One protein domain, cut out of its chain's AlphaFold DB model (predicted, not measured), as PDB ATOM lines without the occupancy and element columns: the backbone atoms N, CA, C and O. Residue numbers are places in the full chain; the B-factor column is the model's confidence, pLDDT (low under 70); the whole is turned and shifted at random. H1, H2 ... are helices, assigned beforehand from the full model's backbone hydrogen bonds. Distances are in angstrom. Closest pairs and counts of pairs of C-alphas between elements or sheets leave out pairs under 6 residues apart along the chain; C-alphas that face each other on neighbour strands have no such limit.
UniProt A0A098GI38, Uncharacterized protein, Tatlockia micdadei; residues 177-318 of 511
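AT A GLANCE: This is residues 177 to 318 of the 511 residues of an uncharacterized protein of Tatlockia micdadei (UniProt A0A098GI38). One long helix, H6, is the spine of the body, with H1, H2, H3 and H4 packed on it, mostly crossed. H7 leads away as an arm, and its residues 303 to 314, with the tail to 318, stick out. The printed part has 142 residues with seven named helices, H1 to H7 in chain order, and no named strand: all helix. It is only just compact, close to loose, with a radius of gyration of the C-alphas of 17.3 A, and elongated, spanning 59 by 38 by 27 A.

IN THESE COORDINATES: H1 is residues 177 to 181, beginning at C-alpha 177 (18.623, -22.184, -44.907). H2, residues 188 to 201, is 19.8 A long; H3, 213 to 225, 18.2 A; H4, 230 to 239, 14.3 A. H5 is residues 243 to 247. H6, 254 to 283, measures 43.6 A, and H7, 292 to 314, 33.4 A, ending at C-alpha 314 (-2.088, 16.994, -57.667).

HOW THE PARTS SIT: H6 is the hub. Its residues 267 to 274 touch H1, closest C-alphas Ala 180 and Asn 270, 4.9 A. H2 touches H6 about perpendicular, at 80 degrees, C-alphas Leu 198 and Phe 268 closest at 6.5 A. H3 touches H6 at a shallow tilt of 21 degrees, opposite ways, C-alphas Leu 217 and Val 276 closest at 6.2 A. H4 touches H6 at a steep tilt of 48 degrees, C-alphas Ala 239 and Lys 264 closest at 5.2 A. H5 is close to H6 but not clearly touching, and H7 likewise to H3, C-alphas Glu 225 and Ile 295 closest at 7.1 A. In H1 to H7 every O i to N i+4 pair is within hydrogen-bond range.

THE WHOLE: The C-alphas farthest apart, Glu 282 and Gly 318, are 59.1 A apart. The printed part has no cut; the link from H2 to H3 is long. The pLDDT is under 70 at residues 242, 248, 250 to 252 and 310 to 318.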
ATOM      1  N   LEU A 177      18.887 -22.127 -43.466       96.19
ATOM      2  CA  LEU A 177      18.623 -22.184 -44.907       96.19
ATOM      3  C   LEU A 177      17.339 -22.950 -45.256       96.19
ATOM      4  O   LEU A 177      16.454 -22.416 -45.923       96.19
ATOM      5  N   GLU A 178      17.217 -24.186 -44.770       95.00
ATOM      6  CA  GLU A 178      16.041 -25.024 -45.030       95.00
ATOM      7  C   GLU A 178      14.776 -24.471 -44.367       95.00
ATOM      8  O   GLU A 178      13.693 -24.559 -44.941       95.00
ATOM      9  N   ALA A 179      14.897 -23.911 -43.160       96.06
ATOM     10  CA  ALA A 179      13.767 -23.347 -42.426       96.06
ATOM     11  C   ALA A 179      13.203 -22.111 -43.143       96.06
ATOM     12  O   ALA A 179      11.994 -22.027 -43.347       96.06
ATOM     13  N   ALA A 180      14.080 -21.223 -43.616       95.25
ATOM     14  CA  ALA A 180      13.708 -20.028 -44.363       95.25
ATOM     15  C   ALA A 180      13.040 -20.335 -45.714       95.25
ATOM     16  O   ALA A 180      12.224 -19.546 -46.191       95.25
ATOM     17  N   GLY A 181      13.372 -21.479 -46.322       93.06
ATOM     18  CA  GLY A 181      12.824 -21.917 -47.606       93.06
ATOM     19  C   GLY A 181      11.440 -22.575 -47.549       93.06
ATOM     20  O   GLY A 181      10.833 -22.741 -48.604       93.06
ATOM     21  N   ARG A 182      10.918 -22.938 -46.363       91.94
ATOM     22  CA  ARG A 182       9.689 -23.757 -46.231       91.94
ATOM     23  C   ARG A 182       8.444 -23.152 -46.877       91.94
ATOM     24  O   ARG A 182       7.627 -23.901 -47.400       91.94
ATOM     25  N   ASP A 183       8.336 -21.828 -46.870       86.19
ATOM     26  CA  ASP A 183       7.190 -21.090 -47.421       86.19
ATOM     27  C   ASP A 183       7.490 -20.501 -48.811       86.19
ATOM     28  O   ASP A 183       6.868 -19.535 -49.261       86.19
ATOM     29  N   THR A 184       8.488 -21.057 -49.498       85.75
ATOM     30  CA  THR A 184       8.950 -20.593 -50.809       85.75
ATOM     31  C   THR A 184       8.819 -21.698 -51.852       85.75
ATOM     32  O   THR A 184       8.663 -22.872 -51.529       85.75
ATOM     33  N   LEU A 185       8.894 -21.321 -53.128       87.06
ATOM     34  CA  LEU A 185       8.833 -22.257 -54.258       87.06
ATOM     35  C   LEU A 185      10.203 -22.849 -54.622       87.06
ATOM     36  O   LEU A 185      10.325 -23.547 -55.628       87.06
ATOM     37  N   PHE A 186      11.249 -22.519 -53.866       89.44
ATOM     38  CA  PHE A 186      12.626 -22.798 -54.245       89.44
ATOM     39  C   PHE A 186      13.095 -24.151 -53.708       89.44
ATOM     40  O   PHE A 186      12.983 -24.450 -52.521       89.44
ATOM     41  N   GLU A 187      13.676 -24.958 -54.593       91.81
ATOM     42  CA  GLU A 187      14.379 -26.181 -54.211       91.81
ATOM     43  C   GLU A 187      15.711 -25.860 -53.517       91.81
ATOM     44  O   GLU A 187      16.260 -24.770 -53.680       91.81
ATOM     45  N   ILE A 188      16.274 -26.829 -52.788       91.88
ATOM     46  CA  ILE A 188      17.487 -26.633 -51.974       91.88
ATOM     47  C   ILE A 188      18.670 -26.050 -52.764       91.88
ATOM     48  O   ILE A 188      19.331 -25.137 -52.278       91.88
ATOM     49  N   GLY A 189      18.886 -26.496 -54.007       90.31
ATOM     50  CA  GLY A 189      19.947 -25.952 -54.861       90.31
ATOM     51  C   GLY A 189      19.727 -24.475 -55.204       90.31
ATOM     52  O   GLY A 189      20.672 -23.692 -55.230       90.31
ATOM     53  N   THR A 190      18.473 -24.061 -55.386       91.38
ATOM     54  CA  THR A 190      18.115 -22.653 -55.594       91.38
ATOM     55  C   THR A 190      18.283 -21.841 -54.309       91.38
ATOM     56  O   THR A 190      18.753 -20.707 -54.372       91.38
ATOM     57  N   LEU A 191      17.970 -22.416 -53.141       93.94
ATOM     58  CA  LEU A 191      18.195 -21.762 -51.846       93.94
ATOM     59  C   LEU A 191      19.681 -21.444 -51.622       93.94
ATOM     60  O   LEU A 191      19.995 -20.369 -51.119       93.94
ATOM     61  N   GLU A 192      20.600 -22.325 -52.025       93.31
ATOM     62  CA  GLU A 192      22.048 -22.077 -51.933       93.31
ATOM     63  C   GLU A 192      22.506 -20.917 -52.832       93.31
ATOM     64  O   GLU A 192      23.317 -20.084 -52.418       93.31
ATOM     65  N   ILE A 193      21.962 -20.814 -54.050       92.50
ATOM     66  CA  ILE A 193      22.244 -19.687 -54.952       92.50
ATOM     67  C   ILE A 193      21.730 -18.385 -54.328       92.50
ATOM     68  O   ILE A 193      22.482 -17.417 -54.207       92.50
ATOM     69  N   LEU A 194      20.483 -18.387 -53.855       94.25
ATOM     70  CA  LEU A 194      19.869 -17.243 -53.184       94.25
ATOM     71  C   LEU A 194      20.639 -16.849 -51.910       94.25
ATOM     72  O   LEU A 194      20.859 -15.669 -51.653       94.25
ATOM     73  N   TYR A 195      21.126 -17.814 -51.130       95.56
ATOM     74  CA  TYR A 195      21.992 -17.556 -49.977       95.56
ATOM     75  C   TYR A 195      23.260 -16.777 -50.369       95.56
ATOM     76  O   TYR A 195      23.659 -15.835 -49.671       95.56
ATOM     77  N   ASN A 196      23.889 -17.133 -51.492       93.56
ATOM     78  CA  ASN A 196      25.069 -16.428 -51.993       93.56
ATOM     79  C   ASN A 196      24.723 -15.009 -52.464       93.56
ATOM     80  O   ASN A 196      25.465 -14.072 -52.171       93.56
ATOM     81  N   GLU A 197      23.580 -14.819 -53.128       94.75
ATOM     82  CA  GLU A 197      23.090 -13.491 -53.516       94.75
ATOM     83  C   GLU A 197      22.812 -12.599 -52.300       94.75
ATOM     84  O   GLU A 197      23.248 -11.447 -52.267       94.75
ATOM     85  N   LEU A 198      22.165 -13.135 -51.260       96.06
ATOM     86  CA  LEU A 198      21.973 -12.419 -49.998       96.06
ATOM     87  C   LEU A 198      23.314 -12.054 -49.354       96.06
ATOM     88  O   LEU A 198      23.490 -10.942 -48.865       96.06
ATOM     89  N   SER A 199      24.283 -12.971 -49.383       94.88
ATOM     90  CA  SER A 199      25.624 -12.721 -48.846       94.88
ATOM     91  C   SER A 199      26.352 -11.606 -49.603       94.88
ATOM     92  O   SER A 199      27.091 -10.836 -48.995       94.88
ATOM     93  N   LEU A 200      26.111 -11.471 -50.912       93.06
ATOM     94  CA  LEU A 200      26.601 -10.344 -51.708       93.06
ATOM     95  C   LEU A 200      25.866  -9.039 -51.380       93.06
ATOM     96  O   LEU A 200      26.501  -7.986 -51.339       93.06
ATOM     97  N   ALA A 201      24.552  -9.093 -51.139       95.94
ATOM     98  CA  ALA A 201      23.762  -7.930 -50.730       95.94
ATOM     99  C   ALA A 201      24.190  -7.387 -49.355       95.94
ATOM    100  O   ALA A 201      24.116  -6.185 -49.126       95.94
ATOM    101  N   LEU A 202      24.669  -8.268 -48.474       96.56
ATOM    102  CA  LEU A 202      25.116  -7.975 -47.110       96.56
ATOM    103  C   LEU A 202      26.643  -7.995 -46.959       96.56
ATOM    104  O   LEU A 202      27.158  -8.277 -45.881       96.56
ATOM    105  N   TYR A 203      27.388  -7.730 -48.033       92.75
ATOM    106  CA  TYR A 203      28.847  -7.864 -48.031       92.75
ATOM    107  C   TYR A 203      29.551  -6.997 -46.967       92.75
ATOM    108  O   TYR A 203      30.557  -7.407 -46.386       92.75
ATOM    109  N   ASP A 204      29.040  -5.792 -46.715       91.81
ATOM    110  CA  ASP A 204      29.526  -4.853 -45.698       91.81
ATOM    111  C   ASP A 204      28.909  -5.081 -44.305       91.81
ATOM    112  O   ASP A 204      29.492  -4.664 -43.296       91.81
ATOM    113  N   PHE A 205      27.807  -5.825 -44.227       96.75
ATOM    114  CA  PHE A 205      27.172  -6.263 -42.989       96.75
ATOM    115  C   PHE A 205      27.727  -7.618 -42.523       96.75
ATOM    116  O   PHE A 205      27.170  -8.691 -42.772       96.75
ATOM    117  N   HIS A 206      28.859  -7.576 -41.817       95.12
ATOM    118  CA  HIS A 206      29.524  -8.772 -41.303       95.12
ATOM    119  C   HIS A 206      29.415  -8.888 -39.778       95.12
ATOM    120  O   HIS A 206      29.685  -7.932 -39.053       95.12
ATOM    121  N   ILE A 207      29.136 -10.095 -39.277       96.44
ATOM    122  CA  ILE A 207      29.030 -10.395 -37.837       96.44
ATOM    123  C   ILE A 207      30.283  -9.997 -37.035       96.44
ATOM    124  O   ILE A 207      30.212  -9.597 -35.875       96.44
ATOM    125  N   SER A 208      31.460 -10.046 -37.664       94.62
ATOM    126  CA  SER A 208      32.727  -9.635 -37.038       94.62
ATOM    127  C   SER A 208      32.834  -8.135 -36.754       94.62
ATOM    128  O   SER A 208      33.748  -7.744 -36.033       94.62
ATOM    129  N   ASN A 209      31.932  -7.311 -37.294       96.31
ATOM    130  CA  ASN A 209      31.901  -5.872 -37.037       96.31
ATOM    131  C   ASN A 209      31.292  -5.526 -35.665       96.31
ATOM    132  O   ASN A 209      31.324  -4.363 -35.277       96.31
ATOM    133  N   TYR A 210      30.760  -6.515 -34.938       97.19
ATOM    134  CA  TYR A 210      30.016  -6.321 -33.695       97.19
ATOM    135  C   TYR A 210      30.750  -6.915 -32.490       97.19
ATOM    136  O   TYR A 210      31.252  -8.048 -32.516       97.19
ATOM    137  N   ASP A 211      30.807  -6.152 -31.400       95.00
ATOM    138  CA  ASP A 211      31.529  -6.546 -30.188       95.00
ATOM    139  C   ASP A 211      30.777  -7.612 -29.383       95.00
ATOM    140  O   ASP A 211      31.410  -8.481 -28.781       95.00
ATOM    141  N   ASN A 212      29.444  -7.604 -29.429       96.62
ATOM    142  CA  ASN A 212      28.570  -8.542 -28.727       96.62
ATOM    143  C   ASN A 212      27.359  -8.949 -29.596       96.62
ATOM    144  O   ASN A 212      27.108  -8.364 -30.650       96.62
ATOM    145  N   CYS A 213      26.643  -9.986 -29.150       97.56
ATOM    146  CA  CYS A 213      25.486 -10.542 -29.853       97.56
ATOM    147  C   CYS A 213      24.283  -9.580 -29.862       97.56
ATOM    148  O   CYS A 213      23.573  -9.507 -30.859       97.56
ATOM    149  N   GLU A 214      24.077  -8.812 -28.788       97.31
ATOM    150  CA  GLU A 214      22.945  -7.884 -28.646       97.31
ATOM    151  C   GLU A 214      22.986  -6.770 -29.702       97.31
ATOM    152  O   GLU A 214      21.997  -6.544 -30.396       97.31
ATOM    153  N   ASP A 215      24.152  -6.153 -29.911       97.12
ATOM    154  CA  ASP A 215      24.348  -5.125 -30.941       97.12
ATOM    155  C   ASP A 215      24.104  -5.681 -32.354       97.12
ATOM    156  O   ASP A 215      23.540  -5.001 -33.214       97.12
ATOM    157  N   TYR A 216      24.519  -6.929 -32.603       98.12
ATOM    158  CA  TYR A 216      24.292  -7.596 -33.885       98.12
ATOM    159  C   TYR A 216      22.809  -7.915 -34.110       98.12
ATOM    160  O   TYR A 216      22.290  -7.666 -35.196       98.12
ATOM    161  N   LEU A 217      22.116  -8.417 -33.081       98.00
ATOM    162  CA  LEU A 217      20.674  -8.672 -33.111       98.00
ATOM    163  C   LEU A 217      19.881  -7.388 -33.357       98.00
ATOM    164  O   LEU A 217      18.965  -7.384 -34.178       98.00
ATOM    165  N   TYR A 218      20.263  -6.288 -32.706       97.50
ATOM    166  CA  TYR A 218      19.653  -4.982 -32.939       97.50
ATOM    167  C   TYR A 218      19.840  -4.524 -34.390       97.50
ATOM    168  O   TYR A 218      18.883  -4.099 -35.031       97.50
ATOM    169  N   ALA A 219      21.043  -4.680 -34.946       97.94
ATOM    170  CA  ALA A 219      21.297  -4.321 -36.335       97.94
ATOM    171  C   ALA A 219      20.523  -5.209 -37.328       97.94
ATOM    172  O   ALA A 219      19.957  -4.692 -38.288       97.94
ATOM    173  N   LEU A 220      20.431  -6.523 -37.080       97.94
ATOM    174  CA  LEU A 220      19.585  -7.429 -37.867       97.94
ATOM    175  C   LEU A 220      18.116  -6.999 -37.829       97.94
ATOM    176  O   LEU A 220      17.465  -6.961 -38.870       97.94
ATOM    177  N   LYS A 221      17.607  -6.645 -36.645       97.38
ATOM    178  CA  LYS A 221      16.246  -6.135 -36.476       97.38
ATOM    179  C   LYS A 221      16.011  -4.875 -37.312       97.38
ATOM    180  O   LYS A 221      15.046  -4.839 -38.068       97.38
ATOM    181  N   THR A 222      16.912  -3.896 -37.243       96.44
ATOM    182  CA  THR A 222      16.844  -2.680 -38.071       96.44
ATOM    183  C   THR A 222      16.812  -3.013 -39.563       96.44
ATOM    184  O   THR A 222      15.956  -2.504 -40.274       96.44
ATOM    185  N   ILE A 223      17.663  -3.927 -40.043       97.25
ATOM    186  CA  ILE A 223      17.651  -4.349 -41.455       97.25
ATOM    187  C   ILE A 223      16.312  -4.989 -41.843       97.25
ATOM    188  O   ILE A 223      15.820  -4.775 -42.948       97.25
ATOM    189  N   ILE A 224      15.725  -5.801 -40.963       96.12
ATOM    190  CA  ILE A 224      14.466  -6.503 -41.239       96.12
ATOM    191  C   ILE A 224      13.273  -5.535 -41.249       96.12
ATOM    192  O   ILE A 224      12.386  -5.696 -42.085       96.12
ATOM    193  N   GLU A 225      13.239  -4.567 -40.335       94.50
ATOM    194  CA  GLU A 225      12.044  -3.759 -40.051       94.50
ATOM    195  C   GLU A 225      12.076  -2.345 -40.643       94.50
ATOM    196  O   GLU A 225      11.017  -1.762 -40.868       94.50
ATOM    197  N   GLU A 226      13.253  -1.771 -40.897       93.75
ATOM    198  CA  GLU A 226      13.373  -0.395 -41.380       93.75
ATOM    199  C   GLU A 226      13.628  -0.351 -42.890       93.75
ATOM    200  O   GLU A 226      14.757  -0.501 -43.357       93.75
ATOM    201  N   ASP A 227      12.588  -0.025 -43.664       92.06
ATOM    202  CA  ASP A 227      12.679   0.193 -45.117       92.06
ATOM    203  C   ASP A 227      13.790   1.185 -45.508       92.06
ATOM    204  O   ASP A 227      14.349   1.108 -46.598       92.06
ATOM    205  N   GLY A 228      14.098   2.160 -44.649       92.69
ATOM    206  CA  GLY A 228      15.127   3.167 -44.911       92.69
ATOM    207  C   GLY A 228      16.565   2.654 -44.797       92.69
ATOM    208  O   GLY A 228      17.480   3.363 -45.227       92.69
ATOM    209  N   ASP A 229      16.782   1.466 -44.227       96.56
ATOM    210  CA  ASP A 229      18.123   0.932 -44.017       96.56
ATOM    211  C   ASP A 229      18.807   0.591 -45.362       96.56
ATOM    212  O   ASP A 229      18.208  -0.050 -46.237       96.56
ATOM    213  N   PRO A 230      20.077   0.996 -45.572       96.31
ATOM    214  CA  PRO A 230      20.790   0.718 -46.816       96.31
ATOM    215  C   PRO A 230      20.890  -0.772 -47.162       96.31
ATOM    216  O   PRO A 230      20.818  -1.124 -48.342       96.31
ATOM    217  N   HIS A 231      21.029  -1.649 -46.166       97.56
ATOM    218  CA  HIS A 231      21.116  -3.090 -46.382       97.56
ATOM    219  C   HIS A 231      19.740  -3.687 -46.670       97.56
ATOM    220  O   HIS A 231      19.643  -4.548 -47.543       97.56
ATOM    221  N   HIS A 232      18.669  -3.194 -46.035       97.00
ATOM    222  CA  HIS A 232      17.299  -3.553 -46.424       97.00
ATOM    223  C   HIS A 232      17.087  -3.278 -47.918       97.00
ATOM    224  O   HIS A 232      16.680  -4.154 -48.685       97.00
ATOM    225  N   GLN A 233      17.434  -2.068 -48.365       96.19
ATOM    226  CA  GLN A 233      17.330  -1.687 -49.773       96.19
ATOM    227  C   GLN A 233      18.241  -2.533 -50.671       96.19
ATOM    228  O   GLN A 233      17.841  -2.897 -51.779       96.19
ATOM    229  N   ALA A 234      19.443  -2.898 -50.219       96.38
ATOM    230  CA  ALA A 234      20.328  -3.804 -50.952       96.38
ATOM    231  C   ALA A 234      19.708  -5.202 -51.135       96.38
ATOM    232  O   ALA A 234      19.777  -5.747 -52.238       96.38
ATOM    233  N   ILE A 235      19.053  -5.746 -50.104       96.56
ATOM    234  CA  ILE A 235      18.333  -7.029 -50.151       96.56
ATOM    235  C   ILE A 235      17.182  -6.963 -51.158       96.56
ATOM    236  O   ILE A 235      17.076  -7.826 -52.029       96.56
ATOM    237  N   VAL A 236      16.345  -5.923 -51.086       95.62
ATOM    238  CA  VAL A 236      15.219  -5.731 -52.018       95.62
ATOM    239  C   VAL A 236      15.717  -5.576 -53.457       95.62
ATOM    240  O   VAL A 236      15.187  -6.205 -54.375       95.62
ATOM    241  N   ASN A 237      16.784  -4.798 -53.658       94.31
ATOM    242  CA  ASN A 237      17.415  -4.640 -54.964       94.31
ATOM    243  C   ASN A 237      17.969  -5.972 -55.483       94.31
ATOM    244  O   ASN A 237      17.784  -6.280 -56.660       94.31
ATOM    245  N   MET A 238      18.606  -6.778 -54.631       94.62
ATOM    246  CA  MET A 238      19.095  -8.104 -55.009       94.62
ATOM    247  C   MET A 238      17.942  -9.026 -55.413       94.62
ATOM    248  O   MET A 238      17.990  -9.619 -56.486       94.62
ATOM    249  N   ALA A 239      16.858  -9.053 -54.632       94.19
ATOM    250  CA  ALA A 239      15.669  -9.849 -54.930       94.19
ATOM    251  C   ALA A 239      15.006  -9.465 -56.267       94.19
ATOM    252  O   ALA A 239      14.362 -10.301 -56.896       94.19
ATOM    253  N   SER A 240      15.168  -8.222 -56.733       91.94
ATOM    254  CA  SER A 240      14.644  -7.775 -58.032       91.94
ATOM    255  C   SER A 240      15.504  -8.169 -59.244       91.94
ATOM    256  O   SER A 240      15.060  -8.013 -60.386       91.94
ATOM    257  N   ARG A 241      16.735  -8.663 -59.032       87.50
ATOM    258  CA  ARG A 241      17.618  -9.106 -60.123       87.50
ATOM    259  C   ARG A 241      17.141 -10.438 -60.698       87.50
ATOM    260  O   ARG A 241      16.555 -11.265 -60.004       87.50
ATOM    261  N   THR A 242      17.376 -10.606 -61.999       60.28
ATOM    262  CA  THR A 242      16.665 -11.566 -62.862       60.28
ATOM    263  C   THR A 242      17.528 -12.719 -63.369       60.28
ATOM    264  O   THR A 242      17.076 -13.486 -64.215       60.28
ATOM    265  N   ASP A 243      18.763 -12.873 -62.888       71.69
ATOM    266  CA  ASP A 243      19.667 -13.891 -63.437       71.69
ATOM    267  C   ASP A 243      19.166 -15.318 -63.146       71.69
ATOM    268  O   ASP A 243      19.087 -16.124 -64.072       71.69
ATOM    269  N   ILE A 244      18.677 -15.587 -61.928       72.25
ATOM    270  CA  ILE A 244      17.980 -16.846 -61.594       72.25
ATOM    271  C   ILE A 244      16.688 -16.997 -62.408       72.25
ATOM    272  O   ILE A 244      16.365 -18.085 -62.882       72.25
ATOM    273  N   ASP A 245      15.955 -15.903 -62.620       75.12
ATOM    274  CA  ASP A 245      14.683 -15.926 -63.349       75.12
ATOM    275  C   ASP A 245      14.903 -16.333 -64.818       75.12
ATOM    276  O   ASP A 245      14.078 -17.032 -65.411       75.12
ATOM    277  N   ARG A 246      16.047 -15.947 -65.402       76.25
ATOM    278  CA  ARG A 246      16.462 -16.368 -66.744       76.25
ATOM    279  C   ARG A 246      16.810 -17.850 -66.791       76.25
ATOM    280  O   ARG A 246      16.379 -18.531 -67.720       76.25
ATOM    281  N   ASP A 247      17.557 -18.336 -65.810       74.19
ATOM    282  CA  ASP A 247      18.004 -19.729 -65.763       74.19
ATOM    283  C   ASP A 247      16.835 -20.696 -65.499       74.19
ATOM    284  O   ASP A 247      16.834 -21.826 -65.989       74.19
ATOM    285  N   LEU A 248      15.781 -20.219 -64.829       69.44
ATOM    286  CA  LEU A 248      14.512 -20.932 -64.650       69.44
ATOM    287  C   LEU A 248      13.531 -20.768 -65.832       69.44
ATOM    288  O   LEU A 248      12.444 -21.343 -65.819       69.44
ATOM    289  N   GLY A 249      13.904 -20.022 -66.878       72.00
ATOM    290  CA  GLY A 249      13.103 -19.868 -68.097       72.00
ATOM    291  C   GLY A 249      11.921 -18.898 -67.980       72.00
ATOM    292  O   GLY A 249      11.024 -18.928 -68.821       72.00
ATOM    293  N   PHE A 250      11.914 -18.013 -66.981       68.31
ATOM    294  CA  PHE A 250      10.815 -17.081 -66.694       68.31
ATOM    295  C   PHE A 250      10.912 -15.735 -67.435       68.31
ATOM    296  O   PHE A 250      10.314 -14.735 -67.037       68.31
ATOM    297  N   THR A 251      11.642 -15.674 -68.551       66.31
ATOM    298  CA  THR A 251      11.776 -14.450 -69.353       66.31
ATOM    299  C   THR A 251      10.506 -14.174 -70.168       66.31
ATOM    300  O   THR A 251      10.362 -14.699 -71.271       66.31
ATOM    301  N   GLY A 252       9.597 -13.331 -69.666       66.31
ATOM    302  CA  GLY A 252       8.523 -12.745 -70.486       66.31
ATOM    303  C   GLY A 252       7.191 -12.461 -69.791       66.31
ATOM    304  O   GLY A 252       6.387 -11.725 -70.359       66.31
ATOM    305  N   ASP A 253       6.959 -12.998 -68.594       82.25
ATOM    306  CA  ASP A 253       5.741 -12.743 -67.816       82.25
ATOM    307  C   ASP A 253       6.046 -11.797 -66.644       82.25
ATOM    308  O   ASP A 253       6.786 -12.134 -65.717       82.25
ATOM    309  N   GLU A 254       5.508 -10.580 -66.721       85.12
ATOM    310  CA  GLU A 254       5.731  -9.524 -65.732       85.12
ATOM    311  C   GLU A 254       5.117  -9.866 -64.369       85.12
ATOM    312  O   GLU A 254       5.701  -9.535 -63.336       85.12
ATOM    313  N   GLU A 255       3.981 -10.564 -64.346       85.25
ATOM    314  CA  GLU A 255       3.327 -10.961 -63.096       85.25
ATOM    315  C   GLU A 255       4.108 -12.080 -62.409       85.25
ATOM    316  O   GLU A 255       4.370 -12.021 -61.206       85.25
ATOM    317  N   LEU A 256       4.607 -13.039 -63.191       83.75
ATOM    318  CA  LEU A 256       5.502 -14.069 -62.678       83.75
ATOM    319  C   LEU A 256       6.805 -13.476 -62.127       83.75
ATOM    320  O   LEU A 256       7.269 -13.888 -61.064       83.75
ATOM    321  N   ARG A 257       7.375 -12.467 -62.798       83.94
ATOM    322  CA  ARG A 257       8.576 -11.759 -62.328       83.94
ATOM    323  C   ARG A 257       8.341 -11.058 -60.988       83.94
ATOM    324  O   ARG A 257       9.185 -11.152 -60.097       83.94
ATOM    325  N   LYS A 258       7.192 -10.393 -60.818       88.69
ATOM    326  CA  LYS A 258       6.797  -9.776 -59.539       88.69
ATOM    327  C   LYS A 258       6.616 -10.823 -58.438       88.69
ATOM    328  O   LYS A 258       7.122 -10.627 -57.335       88.69
ATOM    329  N   ALA A 259       5.955 -11.942 -58.738       87.38
ATOM    330  CA  ALA A 259       5.768 -13.033 -57.783       87.38
ATOM    331  C   ALA A 259       7.110 -13.647 -57.346       87.38
ATOM    332  O   ALA A 259       7.353 -13.830 -56.154       87.38
ATOM    333  N   LEU A 260       8.026 -13.897 -58.287       88.81
ATOM    334  CA  LEU A 260       9.368 -14.408 -57.991       88.81
ATOM    335  C   LEU A 260      10.187 -13.430 -57.152       88.81
ATOM    336  O   LEU A 260      10.838 -13.846 -56.195       88.81
ATOM    337  N   MET A 261      10.134 -12.134 -57.468       91.75
ATOM    338  CA  MET A 261      10.755 -11.099 -56.640       91.75
ATOM    339  C   MET A 261      10.210 -11.137 -55.206       91.75
ATOM    340  O   MET A 261      10.997 -11.094 -54.263       91.75
ATOM    341  N   ALA A 262       8.890 -11.258 -55.033       90.75
ATOM    342  CA  ALA A 262       8.273 -11.361 -53.713       90.75
ATOM    343  C   ALA A 262       8.749 -12.614 -52.958       90.75
ATOM    344  O   ALA A 262       9.159 -12.504 -51.806       90.75
ATOM    345  N   HIS A 263       8.801 -13.782 -53.609       91.75
ATOM    346  CA  HIS A 263       9.325 -15.004 -52.989       91.75
ATOM    347  C   HIS A 263      10.809 -14.890 -52.609       91.75
ATOM    348  O   HIS A 263      11.179 -15.319 -51.516       91.75
ATOM    349  N   LYS A 264      11.655 -14.284 -53.458       94.19
ATOM    350  CA  LYS A 264      13.075 -14.024 -53.150       94.19
ATOM    351  C   LYS A 264      13.222 -13.088 -51.951       94.19
ATOM    352  O   LYS A 264      13.969 -13.393 -51.025       94.19
ATOM    353  N   LYS A 265      12.460 -11.988 -51.932       94.75
ATOM    354  CA  LYS A 265      12.418 -11.038 -50.810       94.75
ATOM    355  C   LYS A 265      12.020 -11.756 -49.515       94.75
ATOM    356  O   LYS A 265      12.739 -11.660 -48.523       94.75
ATOM    357  N   THR A 266      10.924 -12.517 -49.535       93.25
ATOM    358  CA  THR A 266      10.445 -13.293 -48.380       93.25
ATOM    359  C   THR A 266      11.499 -14.276 -47.886       93.25
ATOM    360  O   THR A 266      11.786 -14.294 -46.691       93.25
ATOM    361  N   PHE A 267      12.131 -15.035 -48.786       95.06
ATOM    362  CA  PHE A 267      13.214 -15.951 -48.433       95.06
ATOM    363  C   PHE A 267      14.372 -15.234 -47.724       95.06
ATOM    364  O   PHE A 267      14.798 -15.669 -46.655       95.06
ATOM    365  N   PHE A 268      14.860 -14.121 -48.283       96.75
ATOM    366  CA  PHE A 268      15.976 -13.374 -47.700       96.75
ATOM    367  C   PHE A 268      15.675 -12.892 -46.285       96.75
ATOM    368  O   PHE A 268      16.476 -13.122 -45.379       96.75
ATOM    369  N   PHE A 269      14.511 -12.281 -46.067       96.12
ATOM    370  CA  PHE A 269      14.147 -11.828 -44.729       96.12
ATOM    371  C   PHE A 269      13.870 -12.995 -43.779       96.12
ATOM    372  O   PHE A 269      14.279 -12.919 -42.626       96.12
ATOM    373  N   ASN A 270      13.268 -14.096 -44.236       95.19
ATOM    374  CA  ASN A 270      13.102 -15.300 -43.412       95.19
ATOM    375  C   ASN A 270      14.437 -15.856 -42.945       95.19
ATOM    376  O   ASN A 270      14.577 -16.227 -41.787       95.19
ATOM    377  N   LEU A 271      15.438 -15.857 -43.818       96.94
ATOM    378  CA  LEU A 271      16.769 -16.321 -43.471       96.94
ATOM    379  C   LEU A 271      17.427 -15.444 -42.394       96.94
ATOM    380  O   LEU A 271      18.068 -15.973 -41.487       96.94
ATOM    381  N   LEU A 272      17.216 -14.124 -42.436       97.50
ATOM    382  CA  LEU A 272      17.645 -13.225 -41.360       97.50
ATOM    383  C   LEU A 272      16.842 -13.435 -40.066       97.50
ATOM    384  O   LEU A 272      17.427 -13.408 -38.986       97.50
ATOM    385  N   ARG A 273      15.532 -13.704 -40.146       96.44
ATOM    386  CA  ARG A 273      14.711 -14.055 -38.969       96.44
ATOM    387  C   ARG A 273      15.183 -15.351 -38.318       96.44
ATOM    388  O   ARG A 273      15.289 -15.407 -37.100       96.44
ATOM    389  N   GLU A 274      15.523 -16.367 -39.106       96.88
ATOM    390  CA  GLU A 274      16.078 -17.622 -38.591       96.88
ATOM    391  C   GLU A 274      17.445 -17.411 -37.924       96.88
ATOM    392  O   GLU A 274      17.728 -18.013 -36.886       96.88
ATOM    393  N   GLU A 275      18.271 -16.508 -38.459       97.56
ATOM    394  CA  GLU A 275      19.520 -16.089 -37.819       97.56
ATOM    395  C   GLU A 275      19.264 -15.396 -36.465       97.56
ATOM    396  O   GLU A 275      19.895 -15.760 -35.467       97.56
ATOM    397  N   VAL A 276      18.295 -14.473 -36.397       97.81
ATOM    398  CA  VAL A 276      17.859 -13.827 -35.143       97.81
ATOM    399  C   VAL A 276      17.323 -14.853 -34.146       97.81
ATOM    400  O   VAL A 276      17.729 -14.834 -32.984       97.81
ATOM    401  N   ASN A 277      16.458 -15.771 -34.581       96.62
ATOM    402  CA  ASN A 277      15.855 -16.806 -33.739       96.62
ATOM    403  C   ASN A 277      16.925 -17.724 -33.144       96.62
ATOM    404  O   ASN A 277      16.893 -18.033 -31.950       96.62
ATOM    405  N   TYR A 278      17.892 -18.150 -33.958       96.88
ATOM    406  CA  TYR A 278      19.006 -18.967 -33.495       96.88
ATOM    407  C   TYR A 278      19.821 -18.236 -32.422       96.88
ATOM    408  O   TYR A 278      20.003 -18.768 -31.328       96.88
ATOM    409  N   LEU A 279      20.259 -17.006 -32.698       97.06
ATOM    410  CA  LEU A 279      21.083 -16.226 -31.773       97.06
ATOM    411  C   LEU A 279      20.339 -15.838 -30.487       97.06
ATOM    412  O   LEU A 279      20.904 -15.940 -29.400       97.06
ATOM    413  N   SER A 280      19.065 -15.463 -30.587       97.19
ATOM    414  CA  SER A 280      18.212 -15.143 -29.434       97.19
ATOM    415  C   SER A 280      18.083 -16.339 -28.489       97.19
ATOM    416  O   SER A 280      18.235 -16.202 -27.275       97.19
ATOM    417  N   ASN A 281      17.887 -17.539 -29.045       96.44
ATOM    418  CA  ASN A 281      17.820 -18.771 -28.262       96.44
ATOM    419  C   ASN A 281      19.176 -19.151 -27.653       96.44
ATOM    420  O   ASN A 281      19.230 -19.542 -26.487       96.44
ATOM    421  N   GLU A 282      20.253 -19.031 -28.428       96.31
ATOM    422  CA  GLU A 282      21.613 -19.425 -28.041       96.31
ATOM    423  C   GLU A 282      22.188 -18.536 -26.921       96.31
ATOM    424  O   GLU A 282      22.902 -19.035 -26.051       96.31
ATOM    425  N   PHE A 283      21.856 -17.240 -26.921       96.19
ATOM    426  CA  PHE A 283      22.339 -16.256 -25.940       96.19
ATOM    427  C   PHE A 283      21.288 -15.843 -24.902       96.19
ATOM    428  O   PHE A 283      21.579 -15.025 -24.034       96.19
ATOM    429  N   HIS A 284      20.075 -16.398 -24.972       96.44
ATOM    430  CA  HIS A 284      18.943 -16.016 -24.121       96.44
ATOM    431  C   HIS A 284      18.642 -14.503 -24.150       96.44
ATOM    432  O   HIS A 284      18.294 -13.909 -23.129       96.44
ATOM    433  N   ILE A 285      18.780 -13.889 -25.328       96.12
ATOM    434  CA  ILE A 285      18.477 -12.474 -25.573       96.12
ATOM    435  C   ILE A 285      17.106 -12.401 -26.239       96.12
ATOM    436  O   ILE A 285      16.873 -13.036 -27.262       96.12
ATOM    437  N   GLU A 286      16.192 -11.626 -25.666       96.69
ATOM    438  CA  GLU A 286      14.872 -11.415 -26.254       96.69
ATOM    439  C   GLU A 286      14.965 -10.376 -27.381       96.69
ATOM    440  O   GLU A 286      15.179  -9.191 -27.130       96.69
ATOM    441  N   CYS A 287      14.802 -10.814 -28.632       95.62
ATOM    442  CA  CYS A 287      14.731  -9.936 -29.797       95.62
ATOM    443  C   CYS A 287      13.334 -10.012 -30.420       95.62
ATOM    444  O   CYS A 287      13.036 -10.892 -31.225       95.62
ATOM    445  N   ASN A 288      12.470  -9.074 -30.037       94.06
ATOM    446  CA  ASN A 288      11.108  -8.991 -30.553       94.06
ATOM    447  C   ASN A 288      11.121  -8.422 -31.973       94.06
ATOM    448  O   ASN A 288      11.257  -7.206 -32.132       94.06
ATOM    449  N   LEU A 289      11.025  -9.301 -32.971       92.94
ATOM    450  CA  LEU A 289      10.816  -8.931 -34.367       92.94
ATOM    451  C   LEU A 289       9.326  -8.731 -34.652       92.94
ATOM    452  O   LEU A 289       8.499  -9.479 -34.125       92.94
ATOM    453  N   LEU A 290       8.998  -7.778 -35.521       86.44
ATOM    454  CA  LEU A 290       7.667  -7.671 -36.106       86.44
ATOM    455  C   LEU A 290       7.320  -8.970 -36.845       86.44
ATOM    456  O   LEU A 290       8.134  -9.552 -37.578       86.44
ATOM    457  N   SER A 291       6.091  -9.428 -36.642       86.62
ATOM    458  CA  SER A 291       5.525 -10.552 -37.371       86.62
ATOM    459  C   SER A 291       5.414 -10.241 -38.865       86.62
ATOM    460  O   SER A 291       5.466  -9.095 -39.311       86.62
ATOM    461  N   HIS A 292       5.239 -11.293 -39.663       78.44
ATOM    462  CA  HIS A 292       4.993 -11.153 -41.097       78.44
ATOM    463  C   HIS A 292       3.782 -10.277 -41.418       78.44
ATOM    464  O   HIS A 292       3.825  -9.511 -42.377       78.44
ATOM    465  N   GLU A 293       2.729 -10.401 -40.614       81.50
ATOM    466  CA  GLU A 293       1.484  -9.649 -40.759       81.50
ATOM    467  C   GLU A 293       1.721  -8.169 -40.446       81.50
ATOM    468  O   GLU A 293       1.391  -7.320 -41.265       81.50
ATOM    469  N   GLU A 294       2.409  -7.866 -39.343       83.81
ATOM    470  CA  GLU A 294       2.741  -6.487 -38.956       83.81
ATOM    471  C   GLU A 294       3.646  -5.792 -39.984       83.81
ATOM    472  O   GLU A 294       3.468  -4.609 -40.267       83.81
ATOM    473  N   ILE A 295       4.600  -6.514 -40.580       78.19
ATOM    474  CA  ILE A 295       5.465  -5.953 -41.629       78.19
ATOM    475  C   ILE A 295       4.667  -5.702 -42.908       78.19
ATOM    476  O   ILE A 295       4.830  -4.655 -43.528       78.19
ATOM    477  N   ALA A 296       3.785  -6.626 -43.296       77.62
ATOM    478  CA  ALA A 296       2.930  -6.441 -44.464       77.62
ATOM    479  C   ALA A 296       1.977  -5.245 -44.290       77.62
ATOM    480  O   ALA A 296       1.855  -4.432 -45.206       77.62
ATOM    481  N   GLU A 297       1.366  -5.104 -43.110       81.81
ATOM    482  CA  GLU A 297       0.539  -3.945 -42.753       81.81
ATOM    483  C   GLU A 297       1.349  -2.644 -42.813       81.81
ATOM    484  O   GLU A 297       0.892  -1.659 -43.398       81.81
ATOM    485  N   HIS A 298       2.575  -2.643 -42.281       79.44
ATOM    486  CA  HIS A 298       3.436  -1.463 -42.316       79.44
ATOM    487  C   HIS A 298       3.836  -1.073 -43.747       79.44
ATOM    488  O   HIS A 298       3.785   0.103 -44.112       79.44
ATOM    489  N   GLU A 299       4.188  -2.046 -44.590       78.19
ATOM    490  CA  GLU A 299       4.502  -1.808 -46.003       78.19
ATOM    491  C   GLU A 299       3.291  -1.257 -46.777       78.19
ATOM    492  O   GLU A 299       3.445  -0.380 -47.636       78.19
ATOM    493  N   GLU A 300       2.084  -1.750 -46.483       81.75
ATOM    494  CA  GLU A 300       0.841  -1.261 -47.082       81.75
ATOM    495  C   GLU A 300       0.520   0.171 -46.635       81.75
ATOM    496  O   GLU A 300       0.231   1.020 -47.482       81.75
ATOM    497  N   GLU A 301       0.666   0.479 -45.344       82.88
ATOM    498  CA  GLU A 301       0.490   1.828 -44.799       82.88
ATOM    499  C   GLU A 301       1.485   2.820 -45.425       82.88
ATOM    500  O   GLU A 301       1.098   3.900 -45.880       82.88
ATOM    501  N   GLN A 302       2.759   2.438 -45.549       78.31
ATOM    502  CA  GLN A 302       3.791   3.252 -46.201       78.31
ATOM    503  C   GLN A 302       3.513   3.467 -47.692       78.31
ATOM    504  O   GLN A 302       3.808   4.536 -48.243       78.31
ATOM    505  N   ARG A 303       2.956   2.464 -48.379       79.25
ATOM    506  CA  ARG A 303       2.536   2.588 -49.780       79.25
ATOM    507  C   ARG A 303       1.338   3.527 -49.907       79.25
ATOM    508  O   ARG A 303       1.346   4.386 -50.788       79.25
ATOM    509  N   ALA A 304       0.355   3.404 -49.017       82.06
ATOM    510  CA  ALA A 304      -0.805   4.285 -48.968       82.06
ATOM    511  C   ALA A 304      -0.388   5.742 -48.715       82.06
ATOM    512  O   ALA A 304      -0.808   6.626 -49.455       82.06
ATOM    513  N   LEU A 305       0.517   5.985 -47.760       80.56
ATOM    514  CA  LEU A 305       1.074   7.311 -47.476       80.56
ATOM    515  C   LEU A 305       1.775   7.919 -48.696       80.56
ATOM    516  O   LEU A 305       1.505   9.071 -49.037       80.56
ATOM    517  N   ARG A 306       2.628   7.154 -49.393       77.50
ATOM    518  CA  ARG A 306       3.307   7.618 -50.618       77.50
ATOM    519  C   ARG A 306       2.320   7.976 -51.729       77.50
ATOM    520  O   ARG A 306       2.511   8.990 -52.397       77.50
ATOM    521  N   ASN A 307       1.268   7.179 -51.898       76.69
ATOM    522  CA  ASN A 307       0.221   7.451 -52.880       76.69
ATOM    523  C   ASN A 307      -0.595   8.697 -52.498       76.69
ATOM    524  O   ASN A 307      -0.800   9.562 -53.343       76.69
ATOM    525  N   MET A 308      -0.951   8.863 -51.218       77.06
ATOM    526  CA  MET A 308      -1.621  10.073 -50.724       77.06
ATOM    527  C   MET A 308      -0.770  11.329 -50.918       77.06
ATOM    528  O   MET A 308      -1.294  12.359 -51.320       77.06
ATOM    529  N   THR A 309       0.548  11.253 -50.692       73.94
ATOM    530  CA  THR A 309       1.432  12.417 -50.902       73.94
ATOM    531  C   THR A 309       1.484  12.827 -52.375       73.94
ATOM    532  O   THR A 309       1.661  14.002 -52.688       73.94
ATOM    533  N   PHE A 310       1.340  11.861 -53.287       64.69
ATOM    534  CA  PHE A 310       1.294  12.109 -54.722       64.69
ATOM    535  C   PHE A 310      -0.051  12.719 -55.146       64.69
ATOM    536  O   PHE A 310      -0.061  13.699 -55.887       64.69
ATOM    537  N   ASP A 311      -1.167  12.209 -54.621       61.84
ATOM    538  CA  ASP A 311      -2.510  12.722 -54.916       61.84
ATOM    539  C   ASP A 311      -2.744  14.125 -54.317       61.84
ATOM    540  O   ASP A 311      -3.231  15.017 -55.012       61.84
ATOM    541  N   GLU A 312      -2.297  14.386 -53.081       66.94
ATOM    542  CA  GLU A 312      -2.359  15.720 -52.455       66.94
ATOM    543  C   GLU A 312      -1.492  16.757 -53.195       66.94
ATOM    544  O   GLU A 312      -1.836  17.941 -53.241       66.94
ATOM    545  N   MET A 313      -0.387  16.329 -53.823       56.97
ATOM    546  CA  MET A 313       0.409  17.187 -54.709       56.97
ATOM    547  C   MET A 313      -0.328  17.556 -56.008       56.97
ATOM    548  O   MET A 313      -0.013  18.592 -56.594       56.97
ATOM    549  N   TYR A 314      -1.300  16.754 -56.452       59.31
ATOM    550  CA  TYR A 314      -2.088  16.994 -57.667       59.31
ATOM    551  C   TYR A 314      -3.430  17.699 -57.400       59.31
ATOM    552  O   TYR A 314      -3.913  18.428 -58.268       59.31
ATOM    553  N   GLU A 315      -4.005  17.587 -56.199       55.38
ATOM    554  CA  GLU A 315      -5.238  18.304 -55.826       55.38
ATOM    555  C   GLU A 315      -5.068  19.833 -55.702       55.38
ATOM    556  O   GLU A 315      -6.058  20.567 -55.691       55.38
ATOM    557  N   GLN A 316      -3.838  20.362 -55.672       52.81
ATOM    558  CA  GLN A 316      -3.612  21.815 -55.671       52.81
ATOM    559  C   GLN A 316      -3.740  22.494 -57.046       52.81
ATOM    560  O   GLN A 316      -3.856  23.721 -57.087       52.81
ATOM    561  N   GLU A 317      -3.801  21.753 -58.157       54.50
ATOM    562  CA  GLU A 317      -3.989  22.318 -59.504       54.50
ATOM    563  C   GLU A 317      -4.823  21.388 -60.407       54.50
ATOM    564  O   GLU A 317      -4.328  20.859 -61.397       54.50
ATOM    565  N   GLY A 318      -6.112  21.190 -60.113       55.03
ATOM    566  CA  GLY A 318      -6.970  20.384 -60.992       55.03
ATOM    567  C   GLY A 318      -8.463  20.589 -60.766       55.03
ATOM    568  O   GLY A 318      -8.943  20.598 -59.641       55.03
TER     569      GLY A 318